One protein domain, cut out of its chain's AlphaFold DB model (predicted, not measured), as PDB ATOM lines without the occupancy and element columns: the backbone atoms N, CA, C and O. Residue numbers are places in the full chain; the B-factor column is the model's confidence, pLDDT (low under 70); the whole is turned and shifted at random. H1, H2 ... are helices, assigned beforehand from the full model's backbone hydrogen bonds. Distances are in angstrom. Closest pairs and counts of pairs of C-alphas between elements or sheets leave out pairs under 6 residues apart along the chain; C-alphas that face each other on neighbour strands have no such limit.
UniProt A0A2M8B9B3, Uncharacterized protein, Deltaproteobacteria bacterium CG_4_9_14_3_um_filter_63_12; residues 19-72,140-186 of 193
ATOM      1  N   PRO A  19     210.480 115.846 327.451       78.62
ATOM      2  CA  PRO A  19     209.444 116.067 326.437       78.62
ATOM      3  C   PRO A  19     208.998 117.537 326.376       78.62
ATOM      4  O   PRO A  19     208.710 118.072 325.302       78.62
ATOM      5  N   LEU A  20     209.077 118.247 327.506       84.38
ATOM      6  CA  LEU A  20     208.814 119.682 327.598       84.38
ATOM      7  C   LEU A  20     209.789 120.538 326.775       84.38
ATOM      8  O   LEU A  20     209.384 121.565 326.227       84.38
ATOM      9  N   LYS A  21     211.069 120.148 326.674       84.81
ATOM     10  CA  LYS A  21     212.064 120.898 325.885       84.81
ATOM     11  C   LYS A  21     211.738 120.824 324.395       84.81
ATOM     12  O   LYS A  21     211.764 121.847 323.716       84.81
ATOM     13  N   TRP A  22     211.372 119.640 323.911       81.12
ATOM     14  CA  TRP A  22     211.009 119.417 322.510       81.12
ATOM     15  C   TRP A  22     209.696 120.094 322.134       81.12
ATOM     16  O   TRP A  22     209.623 120.733 321.087       81.12
ATOM     17  N   PHE A  23     208.704 120.051 323.027       83.75
ATOM     18  CA  PHE A  23     207.457 120.787 322.847       83.75
ATOM     19  C   PHE A  23     207.702 122.302 322.721       83.75
ATOM     20  O   PHE A  23     207.232 122.932 321.775       83.75
ATOM     21  N   LYS A  24     208.501 122.889 323.629       85.12
ATOM     22  CA  LYS A  24     208.867 124.317 323.575       85.12
ATOM     23  C   LYS A  24     209.644 124.673 322.311       85.12
ATOM     24  O   LYS A  24     209.397 125.727 321.731       85.12
ATOM     25  N   LEU A  25     210.563 123.808 321.881       86.81
ATOM     26  CA  LEU A  25     211.325 124.011 320.651       86.81
ATOM     27  C   LEU A  25     210.405 124.007 319.422       86.81
ATOM     28  O   LEU A  25     210.511 124.898 318.584       86.81
ATOM     29  N   GLY A  26     209.470 123.054 319.349       82.75
ATOM     30  CA  GLY A  26     208.459 122.997 318.292       82.75
ATOM     31  C   GLY A  26     207.588 124.254 318.251       82.75
ATOM     32  O   GLY A  26     207.439 124.867 317.194       82.75
ATOM     33  N   LEU A  27     207.101 124.701 319.413       86.06
ATOM     34  CA  LEU A  27     206.322 125.936 319.540       86.06
ATOM     35  C   LEU A  27     207.118 127.159 319.055       86.06
ATOM     36  O   LEU A  27     206.608 127.968 318.279       86.06
ATOM     37  N   LEU A  28     208.380 127.279 319.475       88.56
ATOM     38  CA  LEU A  28     209.253 128.387 319.089       88.56
ATOM     39  C   LEU A  28     209.488 128.409 317.577       88.56
ATOM     40  O   LEU A  28     209.414 129.475 316.976       88.56
ATOM     41  N   LEU A  29     209.707 127.251 316.949       85.62
ATOM     42  CA  LEU A  29     209.876 127.150 315.498       85.62
ATOM     43  C   LEU A  29     208.626 127.601 314.733       85.62
ATOM     44  O   LEU A  29     208.745 128.302 313.728       85.62
ATOM     45  N   ILE A  30     207.430 127.255 315.219       83.62
ATOM     46  CA  ILE A  30     206.167 127.696 314.608       83.62
ATOM     47  C   ILE A  30     206.006 129.216 314.729       83.62
ATOM     48  O   ILE A  30     205.700 129.881 313.737       83.62
ATOM     49  N   VAL A  31     206.255 129.781 315.913       85.88
ATOM     50  CA  VAL A  31     206.160 131.233 316.141       85.88
ATOM     51  C   VAL A  31     207.210 131.988 315.328       85.88
ATOM     52  O   VAL A  31     206.886 132.979 314.679       85.88
ATOM     53  N   ALA A  32     208.452 131.500 315.296       82.25
ATOM     54  CA  ALA A  32     209.520 132.080 314.489       82.25
ATOM     55  C   ALA A  32     209.167 132.045 312.997       82.25
ATOM     56  O   ALA A  32     209.327 133.045 312.302       82.25
ATOM     57  N   SER A  33     208.608 130.933 312.510       79.94
ATOM     58  CA  SER A  33     208.137 130.829 311.129       79.94
ATOM     59  C   SER A  33     207.036 131.846 310.809       79.94
ATOM     60  O   SER A  33     207.029 132.439 309.728       79.94
ATOM     61  N   TRP A  34     206.122 132.094 311.749       82.69
ATOM     62  CA  TRP A  34     205.109 133.136 311.600       82.69
ATOM     63  C   TRP A  34     205.720 134.546 311.606       82.69
ATOM     64  O   TRP A  34     205.366 135.364 310.760       82.69
ATOM     65  N   GLY A  35     206.687 134.813 312.487       80.06
ATOM     66  CA  GLY A  35     207.407 136.088 312.532       80.06
ATOM     67  C   GLY A  35     208.163 136.390 311.236       80.06
ATOM     68  O   GLY A  35     208.062 137.493 310.704       80.06
ATOM     69  N   VAL A  36     208.842 135.392 310.664       77.88
ATOM     70  CA  VAL A  36     209.537 135.536 309.373       77.88
ATOM     71  C   VAL A  36     208.554 135.859 308.247       77.88
ATOM     72  O   VAL A  36     208.848 136.721 307.424       77.88
ATOM     73  N   LYS A  37     207.361 135.245 308.226       76.38
ATOM     74  CA  LYS A  37     206.318 135.625 307.259       76.38
ATOM     75  C   LYS A  37     205.899 137.086 307.392       76.38
ATOM     76  O   LYS A  37     205.732 137.736 306.369       76.38
ATOM     77  N   GLN A  38     205.713 137.584 308.616       75.44
ATOM     78  CA  GLN A  38     205.320 138.978 308.835       75.44
ATOM     79  C   GLN A  38     206.397 139.936 308.332       75.44
ATOM     80  O   GLN A  38     206.092 140.835 307.555       75.44
ATOM     81  N   LEU A  39     207.663 139.675 308.672       75.50
ATOM     82  CA  LEU A  39     208.796 140.441 308.147       75.50
ATOM     83  C   LEU A  39     208.839 140.416 306.619       75.50
ATOM     84  O   LEU A  39     209.149 141.428 306.000       75.50
ATOM     85  N   PHE A  40     208.496 139.282 306.010       71.06
ATOM     86  CA  PHE A  40     208.476 139.147 304.561       71.06
ATOM     87  C   PHE A  40     207.361 139.966 303.911       71.06
ATOM     88  O   PHE A  40     207.608 140.642 302.917       71.06
ATOM     89  N   VAL A  41     206.150 139.939 304.474       67.69
ATOM     90  CA  VAL A  41     205.048 140.793 304.011       67.69
ATOM     91  C   VAL A  41     205.451 142.259 304.151       67.69
ATOM     92  O   VAL A  41     205.351 142.997 303.183       67.69
ATOM     93  N   SER A  42     205.996 142.665 305.300       71.50
ATOM     94  CA  SER A  42     206.473 144.036 305.509       71.50
ATOM     95  C   SER A  42     207.572 144.442 304.523       71.50
ATOM     96  O   SER A  42     207.524 145.547 303.990       71.50
ATOM     97  N   PHE A  43     208.532 143.557 304.248       69.31
ATOM     98  CA  PHE A  43     209.599 143.816 303.284       69.31
ATOM     99  C   PHE A  43     209.062 143.925 301.856       69.31
ATOM    100  O   PHE A  43     209.433 144.854 301.150       69.31
ATOM    101  N   ALA A  44     208.155 143.034 301.447       62.94
ATOM    102  CA  ALA A  44     207.533 143.083 300.129       62.94
ATOM    103  C   ALA A  44     206.742 144.382 299.931       62.94
ATOM    104  O   ALA A  44     206.864 145.012 298.886       62.94
ATOM    105  N   THR A  45     205.985 144.825 300.940       63.59
ATOM    106  CA  THR A  45     205.259 146.101 300.877       63.59
ATOM    107  C   THR A  45     206.213 147.295 300.830       63.59
ATOM    108  O   THR A  45     205.946 148.253 300.113       63.59
ATOM    109  N   TYR A  46     207.337 147.244 301.551       65.19
ATOM    110  CA  TYR A  46     208.337 148.314 301.541       65.19
ATOM    111  C   TYR A  46     209.106 148.383 300.211       65.19
ATOM    112  O   TYR A  46     209.270 149.466 299.656       65.19
ATOM    113  N   SER A  47     209.523 147.239 299.653       59.78
ATOM    114  CA  SER A  47     210.268 147.195 298.390       59.78
ATOM    115  C   SER A  47     209.390 147.510 297.176       59.78
ATOM    116  O   SER A  47     209.842 148.214 296.280       59.78
ATOM    117  N   LEU A  48     208.136 147.033 297.135       52.44
ATOM    118  CA  LEU A  48     207.186 147.436 296.086       52.44
ATOM    119  C   LEU A  48     206.721 148.886 296.258       52.44
ATOM    120  O   LEU A  48     206.514 149.574 295.263       52.44
ATOM    121  N   GLY A  49     206.553 149.346 297.501       45.97
ATOM    122  CA  GLY A  49     206.137 150.715 297.797       45.97
ATOM    123  C   GLY A  49     207.168 151.756 297.364       45.97
ATOM    124  O   GLY A  49     206.779 152.805 296.865       45.97
ATOM    125  N   GLY A  50     208.465 151.453 297.492       45.97
ATOM    126  CA  GLY A  50     209.547 152.305 296.988       45.97
ATOM    127  C   GLY A  50     209.595 152.365 295.459       45.97
ATOM    128  O   GLY A  50     209.611 153.452 294.899       45.97
ATOM    129  N   ALA A  51     209.510 151.210 294.788       47.44
ATOM    130  CA  ALA A  51     209.564 151.139 293.326       47.44
ATOM    131  C   ALA A  51     208.374 151.840 292.639       47.44
ATOM    132  O   ALA A  51     208.541 152.474 291.606       47.44
ATOM    133  N   LEU A  52     207.169 151.776 293.220       39.19
ATOM    134  CA  LEU A  52     206.003 152.503 292.697       39.19
ATOM    135  C   LEU A  52     206.083 154.018 292.929       39.19
ATOM    136  O   LEU A  52     205.490 154.775 292.165       39.19
ATOM    137  N   LEU A  53     206.775 154.463 293.983       38.50
ATOM    138  CA  LEU A  53     206.966 155.888 294.253       38.50
ATOM    139  C   LEU A  53     208.001 156.491 293.297       38.50
ATOM    140  O   LEU A  53     207.794 157.594 292.809       38.50
ATOM    141  N   GLU A  54     209.079 155.755 293.021       46.44
ATOM    142  CA  GLU A  54     210.163 156.165 292.121       46.44
ATOM    143  C   GLU A  54     209.679 156.226 290.664       46.44
ATOM    144  O   GLU A  54     209.854 157.249 290.014       46.44
ATOM    145  N   VAL A  55     208.910 155.227 290.210       47.81
ATOM    146  CA  VAL A  55     208.298 155.228 288.866       47.81
ATOM    147  C   VAL A  55     207.239 156.326 288.702       47.81
ATOM    148  O   VAL A  55     207.155 156.933 287.639       47.81
ATOM    149  N   ASN A  56     206.430 156.620 289.729       43.28
ATOM    150  CA  ASN A  56     205.477 157.737 289.651       43.28
ATOM    151  C   ASN A  56     206.177 159.101 289.673       43.28
ATOM    152  O   ASN A  56     205.724 160.013 288.992       43.28
ATOM    153  N   LEU A  57     207.264 159.247 290.438       46.59
ATOM    154  CA  LEU A  57     208.056 160.477 290.454       46.59
ATOM    155  C   LEU A  57     208.761 160.709 289.113       46.59
ATOM    156  O   LEU A  57     208.745 161.837 288.632       46.59
ATOM    157  N   GLU A  58     209.311 159.665 288.488       50.25
ATOM    158  CA  GLU A  58     209.903 159.761 287.147       50.25
ATOM    159  C   GLU A  58     208.848 160.082 286.079       50.25
ATOM    160  O   GLU A  58     209.060 160.989 285.277       50.25
ATOM    161  N   LEU A  59     207.672 159.440 286.113       45.00
ATOM    162  CA  LEU A  59     206.578 159.724 285.172       45.00
ATOM    163  C   LEU A  59     206.008 161.143 285.319       45.00
ATOM    164  O   LEU A  59     205.741 161.796 284.309       45.00
ATOM    165  N   ASP A  60     205.838 161.643 286.547       46.56
ATOM    166  CA  ASP A  60     205.381 163.019 286.782       46.56
ATOM    167  C   ASP A  60     206.449 164.046 286.364       46.56
ATOM    168  O   ASP A  60     206.124 165.118 285.841       46.56
ATOM    169  N   GLU A  61     207.737 163.735 286.547       50.19
ATOM    170  CA  GLU A  61     208.831 164.622 286.145       50.19
ATOM    171  C   GLU A  61     209.035 164.640 284.620       50.19
ATOM    172  O   GLU A  61     209.287 165.705 284.043       50.19
ATOM    173  N   GLU A  62     208.865 163.500 283.946       52.25
ATOM    174  CA  GLU A  62     208.881 163.397 282.484       52.25
ATOM    175  C   GLU A  62     207.670 164.085 281.846       52.25
ATOM    176  O   GLU A  62     207.845 164.861 280.901       52.25
ATOM    177  N   ALA A  63     206.465 163.911 282.403       47.22
ATOM    178  CA  ALA A  63     205.265 164.610 281.943       47.22
ATOM    179  C   ALA A  63     205.419 166.137 282.064       47.22
ATOM    180  O   ALA A  63     205.133 166.872 281.115       47.22
ATOM    181  N   ALA A  64     205.976 166.624 283.179       53.97
ATOM    182  CA  ALA A  64     206.221 168.050 283.399       53.97
ATOM    183  C   ALA A  64     207.336 168.643 282.508       53.97
ATOM    184  O   ALA A  64     207.397 169.867 282.319       53.97
ATOM    185  N   ARG A  65     208.252 167.814 281.983       57.28
ATOM    186  CA  ARG A  65     209.231 168.228 280.961       57.28
ATOM    187  C   ARG A  65     208.591 168.258 279.578       57.28
ATOM    188  O   ARG A  65     208.763 169.252 278.877       57.28
ATOM    189  N   GLN A  66     207.803 167.242 279.227       51.00
ATOM    190  CA  GLN A  66     207.095 167.171 277.946       51.00
ATOM    191  C   GLN A  66     206.126 168.342 277.751       51.00
ATOM    192  O   GLN A  66     206.121 168.951 276.681       51.00
ATOM    193  N   GLU A  67     205.369 168.710 278.788       53.28
ATOM    194  CA  GLU A  67     204.426 169.836 278.737       53.28
ATOM    195  C   GLU A  67     205.154 171.169 278.491       53.28
ATOM    196  O   GLU A  67     204.764 171.949 277.621       53.28
ATOM    197  N   ARG A  68     206.298 171.382 279.160       56.22
ATOM    198  CA  ARG A  68     207.144 172.569 278.950       56.22
ATOM    199  C   ARG A  68     207.735 172.629 277.545       56.22
ATOM    200  O   ARG A  68     207.790 173.706 276.956       56.22
ATOM    201  N   THR A  69     208.164 171.497 276.991       56.94
ATOM    202  CA  THR A  69     208.687 171.440 275.619       56.94
ATOM    203  C   THR A  69     207.583 171.664 274.580       56.94
ATOM    204  O   THR A  69     207.837 172.288 273.549       56.94
ATOM    205  N   TYR A  70     206.357 171.204 274.843       55.19
ATOM    206  CA  TYR A  70     205.219 171.381 273.938       55.19
ATOM    207  C   TYR A  70     204.726 172.834 273.903       55.19
ATOM    208  O   TYR A  70     204.541 173.390 272.818       55.19
ATOM    209  N   ASP A  71     204.602 173.485 275.062       58.22
ATOM    210  CA  ASP A  71     204.224 174.902 275.148       58.22
ATOM    211  C   ASP A  71     205.276 175.818 274.511       58.22
ATOM    212  O   ASP A  71     204.937 176.759 273.789       58.22
ATOM    213  N   GLN A  72     206.563 175.508 274.691       56.59
ATOM    214  CA  GLN A  72     207.644 176.287 274.089       56.59
ATOM    215  C   GLN A  72     207.668 176.160 272.556       56.59
ATOM    216  O   GLN A  72     207.888 177.151 271.861       56.59
ATOM    217  N   MET A 140     211.181 127.408 304.781       79.00
ATOM    218  CA  MET A 140     210.239 127.820 305.816       79.00
ATOM    219  C   MET A 140     209.115 126.796 306.013       79.00
ATOM    220  O   MET A 140     208.696 126.561 307.146       79.00
ATOM    221  N   ASP A 141     208.634 126.176 304.940       77.75
ATOM    222  CA  ASP A 141     207.629 125.117 305.027       77.75
ATOM    223  C   ASP A 141     208.214 123.842 305.649       77.75
ATOM    224  O   ASP A 141     207.579 123.249 306.524       77.75
ATOM    225  N   LEU A 142     209.468 123.498 305.339       82.38
ATOM    226  CA  LEU A 142     210.183 122.412 306.016       82.38
ATOM    227  C   LEU A 142     210.338 122.680 307.524       82.38
ATOM    228  O   LEU A 142     210.067 121.799 308.340       82.38
ATOM    229  N   PHE A 143     210.706 123.905 307.913       81.94
ATOM    230  CA  PHE A 143     210.812 124.300 309.321       81.94
ATOM    231  C   PHE A 143     209.487 124.166 310.076       81.94
ATOM    232  O   PHE A 143     209.490 123.739 311.230       81.94
ATOM    233  N   LYS A 144     208.351 124.487 309.443       81.88
ATOM    234  CA  LYS A 144     207.026 124.294 310.056       81.88
ATOM    235  C   LYS A 144     206.709 122.824 310.254       81.88
ATOM    236  O   LYS A 144     206.231 122.467 311.322       81.88
ATOM    237  N   ILE A 145     206.982 121.986 309.253       83.50
ATOM    238  CA  ILE A 145     206.745 120.543 309.349       83.50
ATOM    239  C   ILE A 145     207.562 119.973 310.510       83.50
ATOM    240  O   ILE A 145     206.995 119.339 311.394       83.50
ATOM    241  N   VAL A 146     208.858 120.293 310.577       85.81
ATOM    242  CA  VAL A 146     209.730 119.881 311.688       85.81
ATOM    243  C   VAL A 146     209.219 120.423 313.027       85.81
ATOM    244  O   VAL A 146     209.152 119.679 314.003       85.81
ATOM    245  N   GLY A 147     208.814 121.695 313.080       85.44
ATOM    246  CA  GLY A 147     208.254 122.320 314.278       85.44
ATOM    247  C   GLY A 147     207.005 121.601 314.789       85.44
ATOM    248  O   GLY A 147     206.936 121.271 315.971       85.44
ATOM    249  N   VAL A 148     206.060 121.283 313.900       87.56
ATOM    250  CA  VAL A 148     204.842 120.528 314.233       87.56
ATOM    251  C   VAL A 148     205.172 119.103 314.654       87.56
ATOM    252  O   VAL A 148     204.649 118.651 315.668       87.56
ATOM    253  N   SER A 149     206.073 118.408 313.957       85.31
ATOM    254  CA  SER A 149     206.505 117.061 314.347       85.31
ATOM    255  C   SER A 149     207.111 117.038 315.753       85.31
ATOM    256  O   SER A 149     206.771 116.170 316.553       85.31
ATOM    257  N   LEU A 150     207.956 118.018 316.091       86.56
ATOM    258  CA  LEU A 150     208.528 118.163 317.434       86.56
ATOM    259  C   LEU A 150     207.471 118.510 318.486       86.56
ATOM    260  O   LEU A 150     207.527 117.989 319.600       86.56
ATOM    261  N   MET A 151     206.498 119.358 318.138       87.56
ATOM    262  CA  MET A 151     205.398 119.718 319.032       87.56
ATOM    263  C   MET A 151     204.500 118.519 319.330       87.56
ATOM    264  O   MET A 151     204.178 118.286 320.489       87.56
ATOM    265  N   VAL A 152     204.141 117.735 318.311       87.06
ATOM    266  CA  VAL A 152     203.352 116.506 318.466       87.06
ATOM    267  C   VAL A 152     204.120 115.497 319.306       87.06
ATOM    268  O   VAL A 152     203.569 114.953 320.256       87.06
ATOM    269  N   TRP A 153     205.406 115.289 319.023       85.81
ATOM    270  CA  TRP A 153     206.202 114.330 319.782       85.81
ATOM    271  C   TRP A 153     206.372 114.736 321.251       85.81
ATOM    272  O   TRP A 153     206.190 113.915 322.151       85.81
ATOM    273  N   GLY A 154     206.635 116.020 321.509       84.56
ATOM    274  CA  GLY A 154     206.673 116.571 322.861       84.56
ATOM    275  C   GLY A 154     205.317 116.497 323.567       84.56
ATOM    276  O   GLY A 154     205.269 116.168 324.747       84.56
ATOM    277  N   ALA A 155     204.213 116.738 322.855       86.94
ATOM    278  CA  ALA A 155     202.865 116.633 323.404       86.94
ATOM    279  C   ALA A 155     202.500 115.192 323.774       86.94
ATOM    280  O   ALA A 155     201.948 114.989 324.849       86.94
ATOM    281  N   VAL A 156     202.864 114.199 322.952       87.19
ATOM    282  CA  VAL A 156     202.687 112.777 323.295       87.19
ATOM    283  C   VAL A 156     203.482 112.432 324.553       87.19
ATOM    284  O   VAL A 156     202.916 111.854 325.473       87.19
ATOM    285  N   GLY A 157     204.749 112.854 324.639       84.12
ATOM    286  CA  GLY A 157     205.581 112.605 325.821       84.12
ATOM    287  C   GLY A 157     205.068 113.284 327.098       84.12
ATOM    288  O   GLY A 157     205.134 112.703 328.175       84.12
ATOM    289  N   ILE A 158     204.514 114.498 326.991       84.94
ATOM    290  CA  ILE A 158     203.864 115.187 328.120       84.94
ATOM    291  C   ILE A 158     202.544 114.493 328.483       84.94
ATOM    292  O   ILE A 158     202.216 114.373 329.659       84.94
ATOM    293  N   ALA A 159     201.772 114.041 327.494       84.69
ATOM    294  CA  ALA A 159     200.492 113.381 327.711       84.69
ATOM    295  C   ALA A 159     200.652 111.995 328.351       84.69
ATOM    296  O   ALA A 159     199.779 111.611 329.127       84.69
ATOM    297  N   SER A 160     201.741 111.274 328.075       82.62
ATOM    298  CA  SER A 160     202.042 109.976 328.690       82.62
ATOM    299  C   SER A 160     202.621 110.074 330.103       82.62
ATOM    300  O   SER A 160     202.543 109.101 330.844       82.62
ATOM    301  N   ASP A 161     203.195 111.218 330.494       79.44
ATOM    302  CA  ASP A 161     203.806 111.386 331.817       79.44
ATOM    303  C   ASP A 161     202.806 111.969 332.836       79.44
ATOM    304  O   ASP A 161     202.396 113.132 332.765       79.44
ATOM    305  N   GLU A 162     202.420 111.157 333.824       77.88
ATOM    306  CA  GLU A 162     201.527 111.556 334.922       77.88
ATOM    307  C   GLU A 162     202.165 112.557 335.898       77.88
ATOM    308  O   GLU A 162     201.462 113.174 336.696       77.88
ATOM    309  N   ARG A 163     203.486 112.772 335.826       82.38
ATOM    310  CA  ARG A 163     204.196 113.745 336.677       82.38
ATOM    311  C   ARG A 163     203.869 115.194 336.321       82.38
ATOM    312  O   ARG A 163     204.160 116.098 337.106       82.38
ATOM    313  N   HIS A 164     203.303 115.439 335.142       79.56
ATOM    314  CA  HIS A 164     202.941 116.778 334.699       79.56
ATOM    315  C   HIS A 164     201.523 117.165 335.132       79.56
ATOM    316  O   HIS A 164     200.601 116.350 335.061       79.56
ATOM    317  N   PRO A 165     201.310 118.431 335.537       86.69
ATOM    318  CA  PRO A 165     199.998 118.883 335.962       86.69
ATOM    319  C   PRO A 165     198.998 118.841 334.801       86.69
ATOM    320  O   PRO A 165     199.338 119.106 333.645       86.69
ATOM    321  N   GLU A 166     197.744 118.531 335.121       85.56
ATOM    322  CA  GLU A 166     196.698 118.215 334.141       85.56
ATOM    323  C   GLU A 166     196.484 119.325 333.096       85.56
ATOM    324  O   GLU A 166     196.381 119.055 331.898       85.56
ATOM    325  N   HIS A 167     196.528 120.592 333.518       87.62
ATOM    326  CA  HIS A 167     196.395 121.744 332.621       87.62
ATOM    327  C   HIS A 167     197.494 121.803 331.547       87.62
ATOM    328  O   HIS A 167     197.233 122.215 330.417       87.62
ATOM    329  N   LEU A 168     198.719 121.372 331.869       83.81
ATOM    330  CA  LEU A 168     199.842 121.379 330.932       83.81
ATOM    331  C   LEU A 168     199.681 120.283 329.871       83.81
ATOM    332  O   LEU A 168     199.988 120.512 328.703       83.81
ATOM    333  N   ARG A 169     199.152 119.119 330.267       84.50
ATOM    334  CA  ARG A 169     198.864 117.989 329.369       84.50
ATOM    335  C   ARG A 169     197.774 118.350 328.364       84.50
ATOM    336  O   ARG A 169     197.963 118.160 327.160       84.50
ATOM    337  N   TRP A 170     196.682 118.956 328.834       88.88
ATOM    338  CA  TRP A 170     195.619 119.469 327.965       88.88
ATOM    339  C   TRP A 170     196.114 120.549 327.008       88.88
ATOM    340  O   TRP A 170     195.858 120.466 325.807       88.88
ATOM    341  N   PHE A 171     196.870 121.529 327.508       89.25
ATOM    342  CA  PHE A 171     197.426 122.591 326.673       89.25
ATOM    343  C   PHE A 171     198.351 122.044 325.578       89.25
ATOM    344  O   PHE A 171     198.203 122.402 324.406       89.25
ATOM    345  N   ALA A 172     199.285 121.157 325.934       86.56
ATOM    346  CA  ALA A 172     200.224 120.570 324.981       86.56
ATOM    347  C   ALA A 172     199.506 119.756 323.895       86.56
ATOM    348  O   ALA A 172     199.824 119.874 322.712       86.56
ATOM    349  N   THR A 173     198.485 118.992 324.284       87.38
ATOM    350  CA  THR A 173     197.706 118.160 323.359       87.38
ATOM    351  C   THR A 173     196.873 119.017 322.404       87.38
ATOM    352  O   THR A 173     196.965 118.850 321.189       87.38
ATOM    353  N   LEU A 174     196.110 119.984 322.926       90.12
ATOM    354  CA  LEU A 174     195.270 120.869 322.112       90.12
ATOM    355  C   LEU A 174     196.099 121.701 321.135       90.12
ATOM    356  O   LEU A 174     195.768 121.787 319.955       90.12
ATOM    357  N   SER A 175     197.199 122.287 321.603       87.31
ATOM    358  CA  SER A 175     198.072 123.094 320.747       87.31
ATOM    359  C   SER A 175     198.734 122.263 319.642       87.31
ATOM    360  O   SER A 175     198.807 122.732 318.506       87.31
ATOM    361  N   ALA A 176     199.153 121.023 319.921       87.75
ATOM    362  CA  ALA A 176     199.690 120.119 318.902       87.75
ATOM    363  C   ALA A 176     198.634 119.720 317.862       87.75
ATOM    364  O   ALA A 176     198.923 119.739 316.666       87.75
ATOM    365  N   VAL A 177     197.400 119.428 318.292       90.50
ATOM    366  CA  VAL A 177     196.280 119.122 317.385       90.50
ATOM    367  C   VAL A 177     195.960 120.316 316.488       90.50
ATOM    368  O   VAL A 177     195.849 120.153 315.275       90.50
ATOM    369  N   VAL A 178     195.866 121.523 317.053       89.94
ATOM    370  CA  VAL A 178     195.610 122.751 316.282       89.94
ATOM    371  C   VAL A 178     196.728 123.006 315.271       89.94
ATOM    372  O   VAL A 178     196.451 123.304 314.110       89.94
ATOM    373  N   ALA A 179     197.991 122.852 315.678       86.19
ATOM    374  CA  ALA A 179     199.135 123.040 314.794       86.19
ATOM    375  C   ALA A 179     199.154 122.021 313.639       86.19
ATOM    376  O   ALA A 179     199.388 122.392 312.487       86.19
ATOM    377  N   LEU A 180     198.850 120.753 313.930       88.50
ATOM    378  CA  LEU A 180     198.764 119.685 312.936       88.50
ATOM    379  C   LEU A 180     197.608 119.914 311.953       88.50
ATOM    380  O   LEU A 180     197.817 119.856 310.743       88.50
ATOM    381  N   MET A 181     196.421 120.261 312.456       89.00
ATOM    382  CA  MET A 181     195.275 120.632 311.622       89.00
ATOM    383  C   MET A 181     195.590 121.832 310.730       89.00
ATOM    384  O   MET A 181     195.243 121.822 309.554       89.00
ATOM    385  N   GLY A 182     196.298 122.839 311.248       86.00
ATOM    386  CA  GLY A 182     196.719 124.000 310.464       86.00
ATOM    387  C   GLY A 182     197.618 123.628 309.283       86.00
ATOM    388  O   GLY A 182     197.408 124.117 308.173       86.00
ATOM    389  N   VAL A 183     198.588 122.730 309.492       83.81
ATOM    390  CA  VAL A 183     199.450 122.231 308.406       83.81
ATOM    391  C   VAL A 183     198.663 121.381 307.413       83.81
ATOM    392  O   VAL A 183     198.846 121.552 306.212       83.81
ATOM    393  N   LEU A 184     197.766 120.510 307.883       85.94
ATOM    394  CA  LEU A 184     196.953 119.655 307.012       85.94
ATOM    395  C   LEU A 184     195.976 120.456 306.151       85.94
ATOM    396  O   LEU A 184     195.925 120.244 304.945       85.94
ATOM    397  N   ILE A 185     195.237 121.397 306.745       87.44
ATOM    398  CA  ILE A 185     194.303 122.266 306.017       87.44
ATOM    399  C   ILE A 185     195.063 123.069 304.968       87.44
ATOM    400  O   ILE A 185     194.624 123.160 303.826       87.44
ATOM    401  N   TRP A 186     196.219 123.627 305.324       81.00
ATOM    402  CA  TRP A 186     196.993 124.395 304.361       81.00
ATOM    403  C   TRP A 186     197.591 123.508 303.262       81.00
ATOM    404  O   TRP A 186     197.509 123.863 302.089       81.00
TER     405      TRP A 186
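This is residues 19 to 72 and 140 to 186 of the 193 residues of an uncharacterized protein of Deltaproteobacteria bacterium CG_4_9_14_3_um_filter_63_12 (UniProt A0A2M8B9B3). A small bundle of three helices sends out one very long arm: residues 19 to 33 of H1 pack on H2, H3 packs on H2 as the other half of a helical hairpin, and residues 38 to 72 of H1 stick out free of the rest. The bundle is up and down, each helix running against the one before it in the chain, with H1 and H3 meeting only loosely. The printed part has 101 residues with three named helices, in the order H1, H2, H3, and no named strand; its class is all helix. It is extended, with a radius of gyration of the C-alphas of 25.2 A, and the C-alphas span 89 by 22 by 19 A, the length being made by the arm of H1.

Start with H1, residues 19 to 72, and look at its residues 19 to 33, which alone touch H2, residues 140 to 160. The closest C-alphas of the two are those of Gly 26 and Gly 147, 4.1 A apart. H1 and H2 run opposite ways at a shallow tilt of 24 degrees. Go on to H3, residues 166 to 186, which touches H2; their closest C-alphas are those of Ala 155 and Ala 172, 5.0 A apart. H2 and H3 form a hairpin, running opposite ways at a shallow tilt of 30 degrees. H1 and H3 are close but not clearly touching: their closest C-alphas, those of Phe 23 and Ala 172, are 7.5 A apart. They run the same way at a steep tilt of 42 degrees. In H2 and H3 every O i to N i+4 pair is within hydrogen-bond range; in H1, 49 of 50 are.

Find C-alpha 19 at (209.444, 116.067, 326.437); from there H1 runs 79.8 A to C-alpha 72 at (207.644, 176.287, 274.089). After the cut, find C-alpha 140 at (210.239, 127.820, 305.816), where H2 begins; it runs 30.1 A to C-alpha 160. H3 runs 30.4 A from C-alpha 166 to C-alpha 186 at (196.993, 124.395, 304.361).

The two C-alphas farthest apart are those of Gln 72 and Glu 162, at 89.0 A. Without the free stretch, the body of 66 residues spans 36 by 22 by 15 A. Residues 73 to 139 are not printed, and C-alphas 72 and 140 stand 58.0 A apart across this cut, which lies in the link from H1 to H2. The link from H2 to H3, five residues, is tight. The mean pLDDT of the printed part is 74.3; look for values under 70 at residue 41 and residues 43 to 72.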